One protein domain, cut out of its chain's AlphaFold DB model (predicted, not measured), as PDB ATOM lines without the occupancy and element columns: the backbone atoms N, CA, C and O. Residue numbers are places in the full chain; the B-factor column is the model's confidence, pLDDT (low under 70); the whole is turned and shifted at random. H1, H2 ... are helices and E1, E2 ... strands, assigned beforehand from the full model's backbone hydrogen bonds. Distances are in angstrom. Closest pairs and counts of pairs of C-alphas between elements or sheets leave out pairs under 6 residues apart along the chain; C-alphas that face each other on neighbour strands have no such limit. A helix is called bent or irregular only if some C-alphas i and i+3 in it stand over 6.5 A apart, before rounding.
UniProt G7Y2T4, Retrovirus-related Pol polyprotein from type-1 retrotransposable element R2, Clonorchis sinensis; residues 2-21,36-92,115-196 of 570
ATOM      1  N   THR A   2     211.105 178.028 230.831       78.69
ATOM      2  CA  THR A   2     210.405 178.409 232.065       78.69
ATOM      3  C   THR A   2     210.357 177.216 233.036       78.69
ATOM      4  O   THR A   2     210.395 176.066 232.581       78.69
ATOM      5  N   PRO A   3     210.264 177.440 234.360       74.12
ATOM      6  CA  PRO A   3     210.094 176.363 235.345       74.12
ATOM      7  C   PRO A   3     208.925 175.420 235.013       74.12
ATOM      8  O   PRO A   3     209.029 174.205 235.167       74.12
ATOM      9  N   GLU A   4     207.847 175.964 234.448       76.25
ATOM     10  CA  GLU A   4     206.666 175.220 233.996       76.25
ATOM     11  C   GLU A   4     206.970 174.265 232.829       76.25
ATOM     12  O   GLU A   4     206.515 173.119 232.820       76.25
ATOM     13  N   GLN A   5     207.796 174.691 231.866       80.69
ATOM     14  CA  GLN A   5     208.244 173.837 230.758       80.69
ATOM     15  C   GLN A   5     209.128 172.689 231.257       80.69
ATOM     16  O   GLN A   5     209.004 171.558 230.785       80.69
ATOM     17  N   VAL A   6     210.002 172.962 232.232       80.19
ATOM     18  CA  VAL A   6     210.838 171.935 232.873       80.19
ATOM     19  C   VAL A   6     209.960 170.923 233.611       80.19
ATOM     20  O   VAL A   6     210.140 169.718 233.432       80.19
ATOM     21  N   LEU A   7     208.955 171.385 234.362       81.31
ATOM     22  CA  LEU A   7     208.016 170.514 235.070       81.31
ATOM     23  C   LEU A   7     207.218 169.615 234.114       81.31
ATOM     24  O   LEU A   7     207.060 168.424 234.383       81.31
ATOM     25  N   SER A   8     206.775 170.144 232.968       83.00
ATOM     26  CA  SER A   8     206.069 169.359 231.947       83.00
ATOM     27  C   SER A   8     206.946 168.268 231.322       83.00
ATOM     28  O   SER A   8     206.459 167.162 231.073       83.00
ATOM     29  N   LEU A   9     208.234 168.537 231.073       84.81
ATOM     30  CA  LEU A   9     209.165 167.518 230.573       84.81
ATOM     31  C   LEU A   9     209.473 166.457 231.633       84.81
ATOM     32  O   LEU A   9     209.548 165.268 231.312       84.81
ATOM     33  N   LEU A  10     209.621 166.870 232.894       84.50
ATOM     34  CA  LEU A  10     209.815 165.955 234.016       84.50
ATOM     35  C   LEU A  10     208.604 165.042 234.220       84.50
ATOM     36  O   LEU A  10     208.793 163.867 234.533       84.50
ATOM     37  N   ASP A  11     207.388 165.544 233.999       82.81
ATOM     38  CA  ASP A  11     206.154 164.755 234.054       82.81
ATOM     39  C   ASP A  11     206.070 163.723 232.929       82.81
ATOM     40  O   ASP A  11     205.827 162.538 233.179       82.81
ATOM     41  N   LEU A  12     206.397 164.128 231.700       86.94
ATOM     42  CA  LEU A  12     206.481 163.201 230.574       86.94
ATOM     43  C   LEU A  12     207.542 162.120 230.821       86.94
ATOM     44  O   LEU A  12     207.281 160.936 230.590       86.94
ATOM     45  N   HIS A  13     208.713 162.496 231.338       86.62
ATOM     46  CA  HIS A  13     209.753 161.545 231.719       86.62
ATOM     47  C   HIS A  13     209.273 160.599 232.829       86.62
ATOM     48  O   HIS A  13     209.405 159.383 232.697       86.62
ATOM     49  N   ALA A  14     208.653 161.126 233.890       81.69
ATOM     50  CA  ALA A  14     208.129 160.330 234.995       81.69
ATOM     51  C   ALA A  14     207.071 159.321 234.528       81.69
ATOM     52  O   ALA A  14     207.079 158.176 234.977       81.69
ATOM     53  N   SER A  15     206.203 159.707 233.589       82.81
ATOM     54  CA  SER A  15     205.174 158.819 233.035       82.81
ATOM     55  C   SER A  15     205.752 157.613 232.284       82.81
ATOM     56  O   SER A  15     205.204 156.511 232.367       82.81
ATOM     57  N   ARG A  16     206.890 157.802 231.599       83.81
ATOM     58  CA  ARG A  16     207.590 156.761 230.830       83.81
ATOM     59  C   ARG A  16     208.463 155.879 231.717       83.81
ATOM     60  O   ARG A  16     208.445 154.660 231.572       83.81
ATOM     61  N   THR A  17     209.208 156.487 232.636       81.12
ATOM     62  CA  THR A  17     210.164 155.787 233.506       81.12
ATOM     63  C   THR A  17     209.461 155.076 234.668       81.12
ATOM     64  O   THR A  17     209.883 153.996 235.082       81.12
ATOM     65  N   PHE A  18     208.353 155.636 235.166       80.50
ATOM     66  CA  PHE A  18     207.597 155.132 236.317       80.50
ATOM     67  C   PHE A  18     206.103 154.960 235.987       80.50
ATOM     68  O   PHE A  18     205.244 155.635 236.566       80.50
ATOM     69  N   PRO A  19     205.743 154.059 235.054       79.06
ATOM     70  CA  PRO A  19     204.353 153.881 234.655       79.06
ATOM     71  C   PRO A  19     203.499 153.368 235.823       79.06
ATOM     72  O   PRO A  19     203.933 152.541 236.629       79.06
ATOM     73  N   HIS A  20     202.238 153.803 235.898       77.50
ATOM     74  CA  HIS A  20     201.285 153.263 236.872       77.50
ATOM     75  C   HIS A  20     200.914 151.823 236.488       77.50
ATOM     76  O   HIS A  20     200.015 151.571 235.693       77.50
ATOM     77  N   THR A  21     201.606 150.839 237.064       68.88
ATOM     78  CA  THR A  21     201.427 149.406 236.745       68.88
ATOM     79  C   THR A  21     200.403 148.707 237.647       68.88
ATOM     80  O   THR A  21     200.301 147.467 237.683       68.88
ATOM     81  N   MET A  36     172.763 133.376 253.522       66.44
ATOM     82  CA  MET A  36     173.148 133.910 254.818       66.44
ATOM     83  C   MET A  36     172.609 132.937 255.867       66.44
ATOM     84  O   MET A  36     171.423 132.601 255.823       66.44
ATOM     85  N   PRO A  37     173.465 132.379 256.736       72.06
ATOM     86  CA  PRO A  37     173.014 131.387 257.692       72.06
ATOM     87  C   PRO A  37     171.985 132.031 258.622       72.06
ATOM     88  O   PRO A  37     172.297 132.980 259.333       72.06
ATOM     89  N   VAL A  38     170.760 131.508 258.603       72.50
ATOM     90  CA  VAL A  38     169.599 132.129 259.260       72.50
ATOM     91  C   VAL A  38     169.501 131.685 260.725       72.50
ATOM     92  O   VAL A  38     169.122 132.451 261.603       72.50
ATOM     93  N   ASN A  39     169.900 130.441 261.023       86.88
ATOM     94  CA  ASN A  39     169.814 129.860 262.369       86.88
ATOM     95  C   ASN A  39     171.179 129.871 263.095       86.88
ATOM     96  O   ASN A  39     172.220 129.597 262.493       86.88
ATOM     97  N   ARG A  40     171.181 130.061 264.427       86.81
ATOM     98  CA  ARG A  40     172.351 129.964 265.331       86.81
ATOM     99  C   ARG A  40     173.266 128.768 265.032       86.81
ATOM    100  O   ARG A  40     174.490 128.913 265.042       86.81
ATOM    101  N   LYS A  41     172.708 127.584 264.739       88.81
ATOM    102  CA  LYS A  41     173.504 126.381 264.405       88.81
ATOM    103  C   LYS A  41     174.248 126.531 263.074       88.81
ATOM    104  O   LYS A  41     175.404 126.119 262.974       88.81
ATOM    105  N   GLN A  42     173.606 127.128 262.071       88.12
ATOM    106  CA  GLN A  42     174.211 127.403 260.766       88.12
ATOM    107  C   GLN A  42     175.282 128.492 260.886       88.12
ATOM    108  O   GLN A  42     176.388 128.290 260.392       88.12
ATOM    109  N   ILE A  43     175.012 129.569 261.636       87.69
ATOM    110  CA  ILE A  43     175.983 130.643 261.907       87.69
ATOM    111  C   ILE A  43     177.228 130.062 262.580       87.69
ATOM    112  O   ILE A  43     178.353 130.319 262.157       87.69
ATOM    113  N   ARG A  44     177.051 129.201 263.592       89.69
ATOM    114  CA  ARG A  44     178.173 128.551 264.281       89.69
ATOM    115  C   ARG A  44     178.996 127.656 263.350       89.69
ATOM    116  O   ARG A  44     180.220 127.642 263.471       89.69
ATOM    117  N   ARG A  45     178.356 126.922 262.433       90.06
ATOM    118  CA  ARG A  45     179.043 126.094 261.421       90.06
ATOM    119  C   ARG A  45     179.801 126.949 260.402       90.06
ATOM    120  O   ARG A  45     180.948 126.631 260.103       90.06
ATOM    121  N   ALA A  46     179.202 128.038 259.926       88.62
ATOM    122  CA  ALA A  46     179.842 128.966 258.997       88.62
ATOM    123  C   ALA A  46     181.049 129.666 259.644       88.62
ATOM    124  O   ALA A  46     182.142 129.652 259.082       88.62
ATOM    125  N   ASN A  47     180.898 130.164 260.876       90.56
ATOM    126  CA  ASN A  47     182.003 130.731 261.653       90.56
ATOM    127  C   ASN A  47     183.102 129.706 261.942       90.56
ATOM    128  O   ASN A  47     184.277 130.054 261.890       90.56
ATOM    129  N   TYR A  48     182.747 128.443 262.215       92.12
ATOM    130  CA  TYR A  48     183.731 127.367 262.337       92.12
ATOM    131  C   TYR A  48     184.532 127.212 261.038       92.12
ATOM    132  O   TYR A  48     185.756 127.262 261.073       92.12
ATOM    133  N   ALA A  49     183.874 127.084 259.886       90.06
ATOM    134  CA  ALA A  49     184.568 126.952 258.604       90.06
ATOM    135  C   ALA A  49     185.472 128.164 258.305       90.06
ATOM    136  O   ALA A  49     186.636 127.990 257.931       90.06
ATOM    137  N   ALA A  50     184.973 129.381 258.542       89.19
ATOM    138  CA  ALA A  50     185.718 130.619 258.331       89.19
ATOM    139  C   ALA A  50     186.951 130.717 259.245       89.19
ATOM    140  O   ALA A  50     188.058 130.942 258.754       89.19
ATOM    141  N   ILE A  51     186.801 130.474 260.557       92.12
ATOM    142  CA  ILE A  51     187.931 130.553 261.493       92.12
ATOM    143  C   ILE A  51     188.946 129.434 261.258       92.12
ATOM    144  O   ILE A  51     190.140 129.679 261.385       92.12
ATOM    145  N   GLN A  52     188.514 128.221 260.887       93.12
ATOM    146  CA  GLN A  52     189.444 127.136 260.561       93.12
ATOM    147  C   GLN A  52     190.253 127.475 259.304       93.12
ATOM    148  O   GLN A  52     191.471 127.308 259.303       93.12
ATOM    149  N   THR A  53     189.606 128.019 258.271       89.88
ATOM    150  CA  THR A  53     190.286 128.480 257.051       89.88
ATOM    151  C   THR A  53     191.301 129.576 257.375       89.88
ATOM    152  O   THR A  53     192.468 129.470 256.994       89.88
ATOM    153  N   LEU A  54     190.887 130.587 258.146       88.62
ATOM    154  CA  LEU A  54     191.763 131.678 258.569       88.62
ATOM    155  C   LEU A  54     192.930 131.165 259.420       88.62
ATOM    156  O   LEU A  54     194.058 131.596 259.228       88.62
ATOM    157  N   TYR A  55     192.688 130.210 260.317       91.56
ATOM    158  CA  TYR A  55     193.720 129.618 261.162       91.56
ATOM    159  C   TYR A  55     194.774 128.860 260.346       91.56
ATOM    160  O   TYR A  55     195.966 129.034 260.593       91.56
ATOM    161  N   HIS A  56     194.362 128.066 259.353       89.12
ATOM    162  CA  HIS A  56     195.297 127.329 258.497       89.12
ATOM    163  C   HIS A  56     196.097 128.248 257.563       89.12
ATOM    164  O   HIS A  56     197.271 127.987 257.320       89.12
ATOM    165  N   GLN A  57     195.498 129.336 257.067       88.69
ATOM    166  CA  GLN A  57     196.181 130.281 256.176       88.69
ATOM    167  C   GLN A  57     197.052 131.296 256.933       88.69
ATOM    168  O   GLN A  57     198.175 131.585 256.525       88.69
ATOM    169  N   ARG A  58     196.518 131.884 258.009       87.56
ATOM    170  CA  ARG A  58     197.096 133.018 258.747       87.56
ATOM    171  C   ARG A  58     196.778 132.927 260.243       87.56
ATOM    172  O   ARG A  58     195.875 133.584 260.762       87.56
ATOM    173  N   ARG A  59     197.588 132.157 260.976       91.06
ATOM    174  CA  ARG A  59     197.408 131.921 262.425       91.06
ATOM    175  C   ARG A  59     197.330 133.192 263.272       91.06
ATOM    176  O   ARG A  59     196.537 133.246 264.207       91.06
ATOM    177  N   LYS A  60     198.135 134.214 262.951       90.12
ATOM    178  CA  LYS A  60     198.148 135.489 263.688       90.12
ATOM    179  C   LYS A  60     196.817 136.226 263.555       90.12
ATOM    180  O   LYS A  60     196.264 136.641 264.568       90.12
ATOM    181  N   ASP A  61     196.292 136.319 262.338       86.31
ATOM    182  CA  ASP A  61     195.028 137.004 262.058       86.31
ATOM    183  C   ASP A  61     193.858 136.252 262.706       86.31
ATOM    184  O   ASP A  61     192.989 136.871 263.314       86.31
ATOM    185  N   ALA A  62     193.879 134.913 262.678       90.31
ATOM    186  CA  ALA A  62     192.904 134.092 263.394       90.31
ATOM    187  C   ALA A  62     192.951 134.321 264.912       90.31
ATOM    188  O   ALA A  62     191.910 134.452 265.552       90.31
ATOM    189  N   ALA A  63     194.151 134.387 265.497       93.00
ATOM    190  CA  ALA A  63     194.314 134.655 266.920       93.00
ATOM    191  C   ALA A  63     193.812 136.057 267.296       93.00
ATOM    192  O   ALA A  63     193.089 136.184 268.280       93.00
ATOM    193  N   SER A  64     194.133 137.088 266.507       90.56
ATOM    194  CA  SER A  64     193.583 138.436 266.696       90.56
ATOM    195  C   SER A  64     192.061 138.439 266.591       90.56
ATOM    196  O   SER A  64     191.402 138.911 267.510       90.56
ATOM    197  N   ALA A  65     191.487 137.811 265.561       88.44
ATOM    198  CA  ALA A  65     190.036 137.756 265.393       88.44
ATOM    199  C   ALA A  65     189.319 137.077 266.573       88.44
ATOM    200  O   ALA A  65     188.228 137.480 266.977       88.44
ATOM    201  N   VAL A  66     189.944 136.051 267.158       93.69
ATOM    202  CA  VAL A  66     189.436 135.388 268.365       93.69
ATOM    203  C   VAL A  66     189.540 136.307 269.581       93.69
ATOM    204  O   VAL A  66     188.556 136.479 270.290       93.69
ATOM    205  N   LEU A  67     190.710 136.904 269.823       92.38
ATOM    206  CA  LEU A  67     190.967 137.716 271.016       92.38
ATOM    207  C   LEU A  67     190.208 139.049 271.014       92.38
ATOM    208  O   LEU A  67     189.843 139.537 272.081       92.38
ATOM    209  N   ASP A  68     189.964 139.620 269.838       88.38
ATOM    210  CA  ASP A  68     189.225 140.874 269.672       88.38
ATOM    211  C   ASP A  68     187.703 140.637 269.563       88.38
ATOM    212  O   ASP A  68     186.925 141.587 269.542       88.38
ATOM    213  N   GLY A  69     187.258 139.373 269.522       87.94
ATOM    214  CA  GLY A  69     185.843 138.992 269.471       87.94
ATOM    215  C   GLY A  69     185.196 139.091 268.084       87.94
ATOM    216  O   GLY A  69     184.031 138.718 267.930       87.94
ATOM    217  N   SER A  70     185.938 139.530 267.063       85.50
ATOM    218  CA  SER A  70     185.436 139.685 265.692       85.50
ATOM    219  C   SER A  70     185.142 138.365 264.980       85.50
ATOM    220  O   SER A  70     184.433 138.338 263.974       85.50
ATOM    221  N   TRP A  71     185.611 137.241 265.533       87.88
ATOM    222  CA  TRP A  71     185.296 135.898 265.046       87.88
ATOM    223  C   TRP A  71     183.787 135.620 264.928       87.88
ATOM    224  O   TRP A  71     183.389 134.755 264.149       87.88
ATOM    225  N   LYS A  72     182.951 136.340 265.690       88.56
ATOM    226  CA  LYS A  72     181.484 136.219 265.682       88.56
ATOM    227  C   LYS A  72     180.876 136.611 264.335       88.56
ATOM    228  O   LYS A  72     179.861 136.032 263.953       88.56
ATOM    229  N   ASP A  73     181.528 137.516 263.611       83.81
ATOM    230  CA  ASP A  73     181.062 138.078 262.343       83.81
ATOM    231  C   ASP A  73     181.849 137.577 261.124       83.81
ATOM    232  O   ASP A  73     181.568 137.997 260.006       83.81
ATOM    233  N   LEU A  74     182.799 136.647 261.290       80.44
ATOM    234  CA  LEU A  74     183.614 136.134 260.176       80.44
ATOM    235  C   LEU A  74     182.782 135.485 259.065       80.44
ATOM    236  O   LEU A  74     183.149 135.574 257.894       80.44
ATOM    237  N   TYR A  75     181.658 134.853 259.407       79.12
ATOM    238  CA  TYR A  75     180.737 134.271 258.427       79.12
ATOM    239  C   TYR A  75     180.114 135.304 257.478       79.12
ATOM    240  O   TYR A  75     179.676 134.926 256.394       79.12
ATOM    241  N   LYS A  76     180.076 136.588 257.866       73.94
ATOM    242  CA  LYS A  76     179.597 137.685 257.013       73.94
ATOM    243  C   LYS A  76     180.612 138.047 255.918       73.94
ATOM    244  O   LYS A  76     180.269 138.760 254.981       73.94
ATOM    245  N   GLY A  77     181.842 137.528 256.004       64.88
ATOM    246  CA  GLY A  77     182.947 137.890 255.119       64.88
ATOM    247  C   GLY A  77     183.438 139.320 255.360       64.88
ATOM    248  O   GLY A  77     183.029 139.980 256.312       64.88
ATOM    249  N   ASN A  78     184.329 139.808 254.490       58.38
ATOM    250  CA  ASN A  78     184.696 141.223 254.496       58.38
ATOM    251  C   ASN A  78     183.481 142.035 254.040       58.38
ATOM    252  O   ASN A  78     183.169 142.035 252.839       58.38
ATOM    253  N   CYS A  79     182.838 142.743 254.971       52.88
ATOM    254  CA  CYS A  79     181.895 143.799 254.628       52.88
ATOM    255  C   CYS A  79     182.564 144.738 253.611       52.88
ATOM    256  O   CYS A  79     183.761 145.023 253.702       52.88
ATOM    257  N   GLY A  80     181.829 145.125 252.565       53.88
ATOM    258  CA  GLY A  80     182.310 146.127 251.614       53.88
ATOM    259  C   GLY A  80     182.652 147.444 252.309       53.88
ATOM    260  O   GLY A  80     182.353 147.628 253.487       53.88
ATOM    261  N   LEU A  81     183.288 148.355 251.571       57.66
ATOM    262  CA  LEU A  81     183.336 149.752 251.996       57.66
ATOM    263  C   LEU A  81     181.898 150.223 252.295       57.66
ATOM    264  O   LEU A  81     180.999 149.844 251.536       57.66
ATOM    265  N   PRO A  82     181.671 150.991 253.379       67.19
ATOM    266  CA  PRO A  82     180.392 151.653 253.606       67.19
ATOM    267  C   PRO A  82     179.953 152.410 252.341       67.19
ATOM    268  O   PRO A  82     180.836 152.951 251.665       67.19
ATOM    269  N   PRO A  83     178.647 152.468 252.023       67.00
ATOM    270  CA  PRO A  83     178.144 153.082 250.789       67.00
ATOM    271  C   PRO A  83     178.698 154.496 250.556       67.00
ATOM    272  O   PRO A  83     179.153 154.806 249.461       67.00
ATOM    273  N   ASP A  84     178.795 155.289 251.627       76.06
ATOM    274  CA  ASP A  84     179.187 156.704 251.565       76.06
ATOM    275  C   ASP A  84     180.682 156.939 251.837       76.06
ATOM    276  O   ASP A  84     181.133 158.074 252.018       76.06
ATOM    277  N   ALA A  85     181.485 155.871 251.912       68.06
ATOM    278  CA  ALA A  85     182.885 155.980 252.317       68.06
ATOM    279  C   ALA A  85     183.715 156.830 251.351       68.06
ATOM    280  O   ALA A  85     184.562 157.609 251.787       68.06
ATOM    281  N   GLU A  86     183.476 156.697 250.049       67.81
ATOM    282  CA  GLU A  86     184.196 157.463 249.033       67.81
ATOM    283  C   GLU A  86     183.876 158.958 249.121       67.81
ATOM    284  O   GLU A  86     184.790 159.785 249.162       67.81
ATOM    285  N   GLN A  87     182.592 159.302 249.238       75.25
ATOM    286  CA  GLN A  87     182.129 160.685 249.308       75.25
ATOM    287  C   GLN A  87     182.618 161.387 250.581       75.25
ATOM    288  O   GLN A  87     183.141 162.500 250.503       75.25
ATOM    289  N   TYR A  88     182.554 160.705 251.728       76.88
ATOM    290  CA  TYR A  88     183.086 161.209 252.995       76.88
ATOM    291  C   TYR A  88     184.589 161.508 252.911       76.88
ATOM    292  O   TYR A  88     185.039 162.602 253.253       76.88
ATOM    293  N   TRP A  89     185.397 160.555 252.426       71.31
ATOM    294  CA  TRP A  89     186.846 160.759 252.362       71.31
ATOM    295  C   TRP A  89     187.247 161.800 251.322       71.31
ATOM    296  O   TRP A  89     188.225 162.509 251.558       71.31
ATOM    297  N   LYS A  90     186.488 161.937 250.227       73.06
ATOM    298  CA  LYS A  90     186.668 163.014 249.247       73.06
ATOM    299  C   LYS A  90     186.467 164.383 249.900       73.06
ATOM    300  O   LYS A  90     187.347 165.226 249.786       73.06
ATOM    301  N   GLN A  91     185.389 164.574 250.663       78.06
ATOM    302  CA  GLN A  91     185.143 165.824 251.396       78.06
ATOM    303  C   GLN A  91     186.253 166.134 252.411       78.06
ATOM    304  O   GLN A  91     186.782 167.239 252.427       78.06
ATOM    305  N   VAL A  92     186.669 165.145 253.211       74.25
ATOM    306  CA  VAL A  92     187.729 165.327 254.221       74.25
ATOM    307  C   VAL A  92     189.090 165.646 253.589       74.25
ATOM    308  O   VAL A  92     189.893 166.356 254.186       74.25
ATOM    309  N   ILE A 115     219.893 175.373 251.180       69.62
ATOM    310  CA  ILE A 115     219.828 176.006 249.851       69.62
ATOM    311  C   ILE A 115     220.830 175.350 248.885       69.62
ATOM    312  O   ILE A 115     220.734 175.531 247.669       69.62
ATOM    313  N   GLU A 116     221.779 174.567 249.403       79.75
ATOM    314  CA  GLU A 116     222.763 173.872 248.580       79.75
ATOM    315  C   GLU A 116     222.110 172.775 247.714       79.75
ATOM    316  O   GLU A 116     221.106 172.168 248.107       79.75
ATOM    317  N   PRO A 117     222.657 172.491 246.515       83.44
ATOM    318  CA  PRO A 117     222.173 171.397 245.683       83.44
ATOM    319  C   PRO A 117     222.295 170.049 246.397       83.44
ATOM    320  O   PRO A 117     223.348 169.707 246.932       83.44
ATOM    321  N   ILE A 118     221.250 169.229 246.301       85.69
ATOM    322  CA  ILE A 118     221.228 167.870 246.846       85.69
ATOM    323  C   ILE A 118     222.372 167.065 246.227       85.69
ATOM    324  O   ILE A 118     222.478 166.963 244.998       85.69
ATOM    325  N   THR A 119     223.196 166.442 247.068       89.06
ATOM    326  CA  THR A 119     224.359 165.670 246.611       89.06
ATOM    327  C   THR A 119     224.050 164.178 246.456       89.06
ATOM    328  O   THR A 119     223.170 163.603 247.105       89.06
ATOM    329  N   GLY A 120     224.818 163.487 245.607       87.12
ATOM    330  CA  GLY A 120     224.704 162.032 245.453       87.12
ATOM    331  C   GLY A 120     225.005 161.257 246.740       87.12
ATOM    332  O   GLY A 120     224.406 160.209 246.995       87.12
ATOM    333  N   GLU A 121     225.884 161.780 247.597       85.31
ATOM    334  CA  GLU A 121     226.215 161.164 248.883       85.31
ATOM    335  C   GLU A 121     225.057 161.230 249.882       85.31
ATOM    336  O   GLU A 121     224.783 160.245 250.580       85.31
ATOM    337  N   GLU A 122     224.347 162.359 249.936       84.31
ATOM    338  CA  GLU A 122     223.132 162.536 250.740       84.31
ATOM    339  C   GLU A 122     222.026 161.587 250.298       84.31
ATOM    340  O   GLU A 122     221.441 160.874 251.124       84.31
ATOM    341  N   VAL A 123     221.786 161.504 248.987       85.62
ATOM    342  CA  VAL A 123     220.813 160.567 248.418       85.62
ATOM    343  C   VAL A 123     221.212 159.127 248.734       85.62
ATOM    344  O   VAL A 123     220.387 158.341 249.202       85.62
ATOM    345  N   GLY A 124     222.488 158.771 248.568       85.12
ATOM    346  CA  GLY A 124     223.000 157.434 248.861       85.12
ATOM    347  C   GLY A 124     222.872 157.042 250.338       85.12
ATOM    348  O   GLY A 124     222.466 155.918 250.650       85.12
ATOM    349  N   ARG A 125     223.187 157.949 251.273       85.50
ATOM    350  CA  ARG A 125     222.986 157.738 252.722       85.50
ATOM    351  C   ARG A 125     221.505 157.547 253.057       85.50
ATOM    352  O   ARG A 125     221.166 156.590 253.756       85.50
ATOM    353  N   THR A 126     220.635 158.382 252.497       83.06
ATOM    354  CA  THR A 126     219.189 158.356 252.759       83.06
ATOM    355  C   THR A 126     218.532 157.090 252.211       83.06
ATOM    356  O   THR A 126     217.823 156.386 252.923       83.06
ATOM    357  N   VAL A 127     218.833 156.706 250.969       82.69
ATOM    358  CA  VAL A 127     218.276 155.494 250.344       82.69
ATOM    359  C   VAL A 127     218.738 154.212 251.062       82.69
ATOM    360  O   VAL A 127     217.999 153.224 251.104       82.69
ATOM    361  N   ARG A 128     219.928 154.214 251.684       80.81
ATOM    362  CA  ARG A 128     220.415 153.105 252.532       80.81
ATOM    363  C   ARG A 128     219.716 153.027 253.891       80.81
ATOM    364  O   ARG A 128     219.516 151.916 254.380       80.81
ATOM    365  N   SER A 129     219.339 154.160 254.484       80.19
ATOM    366  CA  SER A 129     218.638 154.206 255.775       80.19
ATOM    367  C   SER A 129     217.128 153.949 255.660       80.19
ATOM    368  O   SER A 129     216.481 153.638 256.662       80.19
ATOM    369  N   MET A 130     216.557 154.011 254.449       74.00
ATOM    370  CA  MET A 130     215.141 153.723 254.210       74.00
ATOM    371  C   MET A 130     214.745 152.296 254.627       74.00
ATOM    372  O   MET A 130     215.250 151.288 254.119       74.00
ATOM    373  N   GLY A 131     213.747 152.210 255.512       71.12
ATOM    374  CA  GLY A 131     213.077 150.961 255.866       71.12
ATOM    375  C   GLY A 131     212.241 150.379 254.717       71.12
ATOM    376  O   GLY A 131     212.101 150.962 253.645       71.12
ATOM    377  N   ASN A 132     211.644 149.206 254.934       69.81
ATOM    378  CA  ASN A 132     210.723 148.630 253.951       69.81
ATOM    379  C   ASN A 132     209.380 149.383 253.996       69.81
ATOM    380  O   ASN A 132     208.609 149.203 254.938       69.81
ATOM    381  N   SER A 133     209.092 150.195 252.977       59.66
ATOM    382  CA  SER A 133     207.788 150.830 252.761       59.66
ATOM    383  C   SER A 133     206.959 150.071 251.718       59.66
ATOM    384  O   SER A 133     207.480 149.272 250.932       59.66
ATOM    385  N   SER A 134     205.640 150.283 251.744       55.25
ATOM    386  CA  SER A 134     204.746 149.747 250.712       55.25
ATOM    387  C   SER A 134     204.918 150.551 249.422       55.25
ATOM    388  O   SER A 134     204.957 151.777 249.500       55.25
ATOM    389  N   PRO A 135     205.014 149.896 248.256       63.78
ATOM    390  CA  PRO A 135     205.242 150.596 247.003       63.78
ATOM    391  C   PRO A 135     203.990 151.351 246.521       63.78
ATOM    392  O   PRO A 135     202.863 150.955 246.839       63.78
ATOM    393  N   GLY A 136     204.202 152.426 245.754       63.41
ATOM    394  CA  GLY A 136     203.153 153.284 245.195       63.41
ATOM    395  C   GLY A 136     202.457 152.695 243.959       63.41
ATOM    396  O   GLY A 136     202.486 151.485 243.714       63.41
ATOM    397  N   LEU A 137     201.801 153.552 243.166       65.44
ATOM    398  CA  LEU A 137     201.160 153.157 241.895       65.44
ATOM    399  C   LEU A 137     202.174 152.666 240.844       65.44
ATOM    400  O   LEU A 137     201.828 151.857 239.983       65.44
ATOM    401  N   ASP A 138     203.417 153.125 240.966       69.44
ATOM    402  CA  ASP A 138     204.605 152.760 240.187       69.44
ATOM    403  C   ASP A 138     205.205 151.388 240.565       69.44
ATOM    404  O   ASP A 138     206.020 150.833 239.833       69.44
ATOM    405  N   LYS A 139     204.785 150.812 241.700       69.81
ATOM    406  CA  LYS A 139     205.337 149.595 242.317       69.81
ATOM    407  C   LYS A 139     206.822 149.675 242.710       69.81
ATOM    408  O   LYS A 139     207.420 148.638 243.017       69.81
ATOM    409  N   LEU A 140     207.411 150.869 242.779       73.56
ATOM    410  CA  LEU A 140     208.797 151.027 243.208       73.56
ATOM    411  C   LEU A 140     208.931 150.799 244.712       73.56
ATOM    412  O   LEU A 140     208.250 151.412 245.532       73.56
ATOM    413  N   THR A 141     209.831 149.892 245.091       76.88
ATOM    414  CA  THR A 141     210.163 149.637 246.501       76.88
ATOM    415  C   THR A 141     211.496 150.293 246.867       76.88
ATOM    416  O   THR A 141     212.358 150.442 245.996       76.88
ATOM    417  N   PRO A 142     211.764 150.563 248.158       77.44
ATOM    418  CA  PRO A 142     213.083 151.028 248.612       77.44
ATOM    419  C   PRO A 142     214.247 150.094 248.234       77.44
ATOM    420  O   PRO A 142     215.405 150.500 248.210       77.44
ATOM    421  N   ARG A 143     213.969 148.816 247.934       80.12
ATOM    422  CA  ARG A 143     214.966 147.871 247.399       80.12
ATOM    423  C   ARG A 143     215.298 148.125 245.932       80.12
ATOM    424  O   ARG A 143     216.423 147.869 245.525       80.12
ATOM    425  N   MET A 144     214.322 148.580 245.152       80.69
ATOM    426  CA  MET A 144     214.514 148.930 243.747       80.69
ATOM    427  C   MET A 144     215.210 150.282 243.625       80.69
ATOM    428  O   MET A 144     216.153 150.375 242.855       80.69
ATOM    429  N   LEU A 145     214.839 151.272 244.449       79.44
ATOM    430  CA  LEU A 145     215.512 152.581 244.501       79.44
ATOM    431  C   LEU A 145     217.010 152.467 244.814       79.44
ATOM    432  O   LEU A 145     217.816 153.161 244.211       79.44
ATOM    433  N   ARG A 146     217.402 151.510 245.664       83.69
ATOM    434  CA  ARG A 146     218.814 151.186 245.942       83.69
ATOM    435  C   ARG A 146     219.629 150.726 244.730       83.69
ATOM    436  O   ARG A 146     220.847 150.666 244.830       83.69
ATOM    437  N   ARG A 147     218.980 150.349 243.625       84.31
ATOM    438  CA  ARG A 147     219.649 149.935 242.382       84.31
ATOM    439  C   ARG A 147     219.899 151.102 241.428       84.31
ATOM    440  O   ARG A 147     220.619 150.921 240.455       84.31
ATOM    441  N   PHE A 148     219.294 152.263 241.676       81.88
ATOM    442  CA  PHE A 148     219.513 153.457 240.867       81.88
ATOM    443  C   PHE A 148     220.819 154.141 241.276       81.88
ATOM    444  O   PHE A 148     221.232 154.086 242.435       81.88
ATOM    445  N   ASN A 149     221.460 154.806 240.316       88.25
ATOM    446  CA  ASN A 149     222.648 155.606 240.581       88.25
ATOM    447  C   ASN A 149     222.261 156.845 241.411       88.25
ATOM    448  O   ASN A 149     221.394 157.623 241.010       88.25
ATOM    449  N   ALA A 150     222.912 157.025 242.562       87.56
ATOM    450  CA  ALA A 150     222.607 158.103 243.497       87.56
ATOM    451  C   ALA A 150     222.851 159.503 242.904       87.56
ATOM    452  O   ALA A 150     222.091 160.418 243.205       87.56
ATOM    453  N   ASN A 151     223.829 159.654 242.004       87.31
ATOM    454  CA  ASN A 151     224.114 160.930 241.336       87.31
ATOM    455  C   ASN A 151     223.008 161.308 240.343       87.31
ATOM    456  O   ASN A 151     222.628 162.471 240.236       87.31
ATOM    457  N   VAL A 152     222.440 160.312 239.656       86.38
ATOM    458  CA  VAL A 152     221.319 160.517 238.725       86.38
ATOM    459  C   VAL A 152     220.053 160.904 239.491       86.38
ATOM    460  O   VAL A 152     219.335 161.810 239.080       86.38
ATOM    461  N   LEU A 153     219.800 160.262 240.636       85.88
ATOM    462  CA  LEU A 153     218.684 160.619 241.514       85.88
ATOM    463  C   LEU A 153     218.845 162.021 242.119       85.88
ATOM    464  O   LEU A 153     217.875 162.769 242.152       85.88
ATOM    465  N   ALA A 154     220.053 162.392 242.553       87.88
ATOM    466  CA  ALA A 154     220.349 163.731 243.060       87.88
ATOM    467  C   ALA A 154     220.092 164.809 241.998       87.88
ATOM    468  O   ALA A 154     219.388 165.779 242.267       87.88
ATOM    469  N   GLY A 155     220.554 164.589 240.759       86.44
ATOM    470  CA  GLY A 155     220.229 165.462 239.628       86.44
ATOM    471  C   GLY A 155     218.720 165.579 239.389       86.44
ATOM    472  O   GLY A 155     218.205 166.678 239.207       86.44
ATOM    473  N   TYR A 156     217.990 164.464 239.472       85.62
ATOM    474  CA  TYR A 156     216.534 164.449 239.315       85.62
ATOM    475  C   TYR A 156     215.801 165.225 240.426       85.62
ATOM    476  O   TYR A 156     214.851 165.951 240.140       85.62
ATOM    477  N   PHE A 157     216.258 165.144 241.679       85.50
ATOM    478  CA  PHE A 157     215.685 165.915 242.789       85.50
ATOM    479  C   PHE A 157     216.021 167.407 242.715       85.50
ATOM    480  O   PHE A 157     215.151 168.236 242.973       85.50
ATOM    481  N   ASN A 158     217.233 167.763 242.288       86.81
ATOM    482  CA  ASN A 158     217.602 169.161 242.057       86.81
ATOM    483  C   ASN A 158     216.767 169.797 240.936       86.81
ATOM    484  O   ASN A 158     216.407 170.966 241.029       86.81
ATOM    485  N   LEU A 159     216.370 169.022 239.919       84.19
ATOM    486  CA  LEU A 159     215.425 169.485 238.899       84.19
ATOM    487  C   LEU A 159     214.022 169.761 239.468       84.19
ATOM    488  O   LEU A 159     213.360 170.682 238.998       84.19
ATOM    489  N   PHE A 160     213.574 169.023 240.492       82.12
ATOM    490  CA  PHE A 160     212.313 169.327 241.188       82.12
ATOM    491  C   PHE A 160     212.398 170.630 241.980       82.12
ATOM    492  O   PHE A 160     211.458 171.422 241.952       82.12
ATOM    493  N   LEU A 161     213.529 170.853 242.659       80.69
ATOM    494  CA  LEU A 161     213.794 172.096 243.383       80.69
ATOM    495  C   LEU A 161     213.820 173.294 242.427       80.69
ATOM    496  O   LEU A 161     213.154 174.291 242.687       80.69
ATOM    497  N   LEU A 162     214.505 173.163 241.284       81.69
ATOM    498  CA  LEU A 162     214.584 174.207 240.259       81.69
ATOM    499  C   LEU A 162     213.222 174.510 239.616       81.69
ATOM    500  O   LEU A 162     212.902 175.666 239.355       81.69
ATOM    501  N   ALA A 163     212.414 173.479 239.354       79.31
ATOM    502  CA  ALA A 163     211.079 173.633 238.780       79.31
ATOM    503  C   ALA A 163     210.040 174.166 239.787       79.31
ATOM    504  O   ALA A 163     208.912 174.460 239.396       79.31
ATOM    505  N   GLY A 164     210.387 174.260 241.078       75.88
ATOM    506  CA  GLY A 164     209.480 174.701 242.139       75.88
ATOM    507  C   GLY A 164     208.309 173.744 242.396       75.88
ATOM    508  O   GLY A 164     207.329 174.122 243.037       75.88
ATOM    509  N   GLY A 165     208.379 172.506 241.897       73.94
ATOM    510  CA  GLY A 165     207.255 171.578 241.915       73.94
ATOM    511  C   GLY A 165     207.647 170.135 241.614       73.94
ATOM    512  O   GLY A 165     208.633 169.851 240.938       73.94
ATOM    513  N   CYS A 166     206.848 169.198 242.130       75.25
ATOM    514  CA  CYS A 166     206.979 167.777 241.823       75.25
ATOM    515  C   CYS A 166     206.088 167.421 240.617       75.25
ATOM    516  O   CYS A 166     204.969 167.937 240.534       75.25
ATOM    517  N   PRO A 167     206.534 166.545 239.697       77.25
ATOM    518  CA  PRO A 167     205.729 166.142 238.550       77.25
ATOM    519  C   PRO A 167     204.355 165.567 238.950       77.25
ATOM    520  O   PRO A 167     204.306 164.639 239.769       77.25
ATOM    521  N   PRO A 168     203.238 166.052 238.368       74.19
ATOM    522  CA  PRO A 168     201.883 165.593 238.690       74.19
ATOM    523  C   PRO A 168     201.687 164.067 238.670       74.19
ATOM    524  O   PRO A 168     200.956 163.516 239.500       74.19
ATOM    525  N   HIS A 169     202.360 163.356 237.762       73.69
ATOM    526  CA  HIS A 169     202.334 161.898 237.641       73.69
ATOM    527  C   HIS A 169     202.872 161.181 238.888       73.69
ATOM    528  O   HIS A 169     202.347 160.128 239.267       73.69
ATOM    529  N   LEU A 170     203.871 161.769 239.557       69.50
ATOM    530  CA  LEU A 170     204.446 161.276 240.816       69.50
ATOM    531  C   LEU A 170     203.626 161.708 242.039       69.50
ATOM    532  O   LEU A 170     203.625 161.017 243.057       69.50
ATOM    533  N   CYS A 171     202.872 162.804 241.932       67.38
ATOM    534  CA  CYS A 171     201.956 163.260 242.980       67.38
ATOM    535  C   CYS A 171     200.674 162.411 243.083       67.38
ATOM    536  O   CYS A 171     199.951 162.493 244.081       67.38
ATOM    537  N   ARG A 172     200.374 161.569 242.085       62.50
ATOM    538  CA  ARG A 172     199.236 160.641 242.130       62.50
ATOM    539  C   ARG A 172     199.482 159.527 243.147       62.50
ATOM    540  O   ARG A 172     200.200 158.561 242.899       62.50
ATOM    541  N   ALA A 173     198.813 159.630 244.289       59.31
ATOM    542  CA  ALA A 173     198.876 158.638 245.352       59.31
ATOM    543  C   ALA A 173     197.646 157.722 245.364       59.31
ATOM    544  O   ALA A 173     196.510 158.142 245.146       59.31
ATOM    545  N   ARG A 174     197.862 156.451 245.717       59.50
ATOM    546  CA  ARG A 174     196.777 155.539 246.081       59.50
ATOM    547  C   ARG A 174     196.519 155.616 247.576       59.50
ATOM    548  O   ARG A 174     197.373 155.249 248.380       59.50
ATOM    549  N   ILE A 175     195.292 155.954 247.946       58.72
ATOM    550  CA  ILE A 175     194.857 155.895 249.338       58.72
ATOM    551  C   ILE A 175     194.296 154.501 249.604       58.72
ATOM    552  O   ILE A 175     193.271 154.099 249.059       58.72
ATOM    553  N   THR A 176     194.993 153.734 250.439       55.91
ATOM    554  CA  THR A 176     194.446 152.482 250.969       55.91
ATOM    555  C   THR A 176     193.728 152.791 252.275       55.91
ATOM    556  O   THR A 176     194.367 153.163 253.260       55.91
ATOM    557  N   LEU A 177     192.403 152.645 252.274       59.09
ATOM    558  CA  LEU A 177     191.585 152.770 253.475       59.09
ATOM    559  C   LEU A 177     191.689 151.480 254.293       59.09
ATOM    560  O   LEU A 177     191.330 150.396 253.829       59.09
ATOM    561  N   VAL A 178     192.213 151.602 255.507       59.06
ATOM    562  CA  VAL A 178     192.395 150.501 256.454       59.06
ATOM    563  C   VAL A 178     191.322 150.611 257.534       59.06
ATOM    564  O   VAL A 178     191.282 151.632 258.219       59.06
ATOM    565  N   PRO A 179     190.462 149.601 257.730       58.22
ATOM    566  CA  PRO A 179     189.482 149.612 258.812       58.22
ATOM    567  C   PRO A 179     190.141 149.746 260.191       58.22
ATOM    568  O   PRO A 179     191.032 148.972 260.533       58.22
ATOM    569  N   LYS A 180     189.677 150.712 260.993       60.19
ATOM    570  CA  LYS A 180     190.007 150.854 262.425       60.19
ATOM    571  C   LYS A 180     189.375 149.741 263.257       60.19
ATOM    572  O   LYS A 180     189.910 149.371 264.298       60.19
ATOM    573  N   VAL A 181     188.224 149.248 262.806       60.44
ATOM    574  CA  VAL A 181     187.421 148.208 263.454       60.44
ATOM    575  C   VAL A 181     187.079 147.112 262.453       60.44
ATOM    576  O   VAL A 181     187.130 147.308 261.239       60.44
ATOM    577  N   HIS A 182     186.738 145.933 262.966       50.91
ATOM    578  CA  HIS A 182     186.286 144.833 262.128       50.91
ATOM    579  C   HIS A 182     184.867 145.122 261.622       50.91
ATOM    580  O   HIS A 182     183.977 145.334 262.438       50.91
ATOM    581  N   ASN A 183     184.667 145.094 260.299       59.59
ATOM    582  CA  ASN A 183     183.420 145.465 259.611       59.59
ATOM    583  C   ASN A 183     182.952 146.902 259.918       59.59
ATOM    584  O   ASN A 183     182.009 147.081 260.685       59.59
ATOM    585  N   PRO A 184     183.597 147.922 259.324       63.19
ATOM    586  CA  PRO A 184     183.204 149.308 259.535       63.19
ATOM    587  C   PRO A 184     181.802 149.549 258.969       63.19
ATOM    588  O   PRO A 184     181.535 149.224 257.813       63.19
ATOM    589  N   THR A 185     180.915 150.113 259.782       66.62
ATOM    590  CA  THR A 185     179.566 150.524 259.364       66.62
ATOM    591  C   THR A 185     179.521 151.971 258.898       66.62
ATOM    592  O   THR A 185     178.614 152.333 258.157       66.62
ATOM    593  N   SER A 186     180.503 152.785 259.290       71.38
ATOM    594  CA  SER A 186     180.577 154.205 258.949       71.38
ATOM    595  C   SER A 186     181.946 154.595 258.359       71.38
ATOM    596  O   SER A 186     182.959 153.944 258.647       71.38
ATOM    597  N   PRO A 187     182.016 155.633 257.503       66.69
ATOM    598  CA  PRO A 187     183.253 156.042 256.829       66.69
ATOM    599  C   PRO A 187     184.414 156.470 257.744       66.69
ATOM    600  O   PRO A 187     185.579 156.230 257.415       66.69
ATOM    601  N   ASP A 188     184.115 157.067 258.900       69.31
ATOM    602  CA  ASP A 188     185.071 157.541 259.915       69.31
ATOM    603  C   ASP A 188     185.821 156.395 260.618       69.31
ATOM    604  O   ASP A 188     186.920 156.579 261.158       69.31
ATOM    605  N   GLN A 189     185.259 155.185 260.559       64.06
ATOM    606  CA  GLN A 189     185.858 153.955 261.069       64.06
ATOM    607  C   GLN A 189     186.926 153.380 260.132       64.06
ATOM    608  O   GLN A 189     187.523 152.344 260.429       64.06
ATOM    609  N   LEU A 190     187.213 154.040 259.013       61.12
ATOM    610  CA  LEU A 190     188.376 153.767 258.179       61.12
ATOM    611  C   LEU A 190     189.515 154.727 258.569       61.12
ATOM    612  O   LEU A 190     189.310 155.827 259.070       61.12
ATOM    613  N   THR A 191     190.755 154.298 258.394       55.72
ATOM    614  CA  THR A 191     191.956 155.132 258.521       55.72
ATOM    615  C   THR A 191     192.669 155.190 257.185       55.72
ATOM    616  O   THR A 191     192.751 154.185 256.480       55.72
ATOM    617  N   LYS A 192     193.269 156.340 256.876       56.12
ATOM    618  CA  LYS A 192     194.355 156.426 255.895       56.12
ATOM    619  C   LYS A 192     195.596 155.771 256.519       56.12
ATOM    620  O   LYS A 192     195.814 155.918 257.721       56.12
ATOM    621  N   ALA A 193     196.413 155.061 255.746       40.16
ATOM    622  CA  ALA A 193     197.713 154.590 256.227       40.16
ATOM    623  C   ALA A 193     198.696 155.773 256.366       40.16
ATOM    624  O   ALA A 193     199.548 155.993 255.515       40.16
ATOM    625  N   MET A 194     198.544 156.540 257.445       25.25
ATOM    626  CA  MET A 194     199.513 157.478 258.007       25.25
ATOM    627  C   MET A 194     199.257 157.463 259.520       25.25
ATOM    628  O   MET A 194     198.151 157.758 259.972       25.25
ATOM    629  N   VAL A 195     200.226 156.979 260.301       25.02
ATOM    630  CA  VAL A 195     200.078 156.803 261.753       25.02
ATOM    631  C   VAL A 195     200.512 158.080 262.454       25.02
ATOM    632  O   VAL A 195     201.706 158.285 262.607       25.02
ATOM    633  N   ILE A 196     199.543 158.858 262.945       21.30
ATOM    634  CA  ILE A 196     199.619 159.623 264.200       21.30
ATOM    635  C   ILE A 196     198.206 159.589 264.812       21.30
ATOM    636  O   ILE A 196     197.228 159.896 264.132       21.30
TER     637      ILE A 196
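What this domain is: This is residues 2 to 21, 36 to 92 and 115 to 196 of the 570 residues of the protein "Retrovirus-related Pol polyprotein from type-1 retrotransposable element R2" of Clonorchis sinensis (UniProt G7Y2T4). Two small helical lobes stand far apart at the ends of a long rod, and a tiny two-stranded hairpin, E1 and E2, lies between them. One lobe is a loose, open frame of H1, H6, H7, H8 and H9 with few contacts; the other is the helical hairpin of H2 and H3 with H4 packed on H2, while H5 touches no helix. The printed part has 159 residues with nine named helices, H1 to H9, followed by the antiparallel strands E1 and E2; the class is mostly helix. It is only just extended, close to loose, with a radius of gyration of the C-alphas of 22.8 A and spans of 70 by 34 by 29 A.

Where its parts are: H1, residues 3 to 17, begins at C-alpha 3 (210.094, 176.363, 235.345) and is 20.7 A long. H2, residues 40 to 57, is the longest helix at 25.5 A and begins at C-alpha 40 (172.351, 129.964, 265.331). H3 is residues 59 to 67, 12.2 A; H4 is residues 70 to 76, irregular, with C-alphas 72 and 75 7.5 A apart; H5 is residues 85 to 92. H6 is residues 120 to 129, 14.3 A; H7 is residues 142 to 145; H8 is residues 150 to 162, 18.3 A; H9 is residues 168 to 171. E1 is residues 177 to 179, and E2, residues 190 to 192, ends at C-alpha 192 (194.355, 156.426, 255.895).

How they stand to each other: H1 touches H9 with residues 11 to 15 alone, closest at the C-alphas of Asp 11 and His 169, 6.0 A. H1 and H8 only just touch, with 3 pairs of C-alphas within 8 A, closest at Pro 3 and Leu 162, 7.0 A. H6 touches H8 about perpendicular, at 74 degrees, closest at the C-alphas of Gly 120 and Asn 151, 4.3 A. H7 is close to H6 but not clearly touching. H2 and H3 form a helical hairpin, closest at the C-alphas of Tyr 55 and Ala 62, 5.1 A. H2 touches H4 about perpendicular, at 76 degrees, closest at Asn 47 and Tyr 75, 5.0 A. E1 and E2 form an antiparallel hairpin, with N 178 and O 191 at 2.8 A and N 191 and O 178 at 2.7 A, within hydrogen-bond range. H5 and E2 are only just apart, closest 8.3 A. Every O i to N i+4 pair is within hydrogen-bond range in H1, H2, H3, H5, H6 and H8; H4 has 0 of 3, but 3 of 4 O i to N i+3 pairs, and H7 and H9 are too short for an i+4 pair.

The domain as a whole: The C-alphas farthest apart are those of Thr 2 and Lys 41, 71.5 A. Residues 22 to 35 and 93 to 114 are not printed, with C-alpha gaps of 37.0 A and 34.1 A. The link from H6 to H7 is long. Mean pLDDT of the printed part is 76.4; 46 residues are under 70, among them 170 to 185 and 187 to 196.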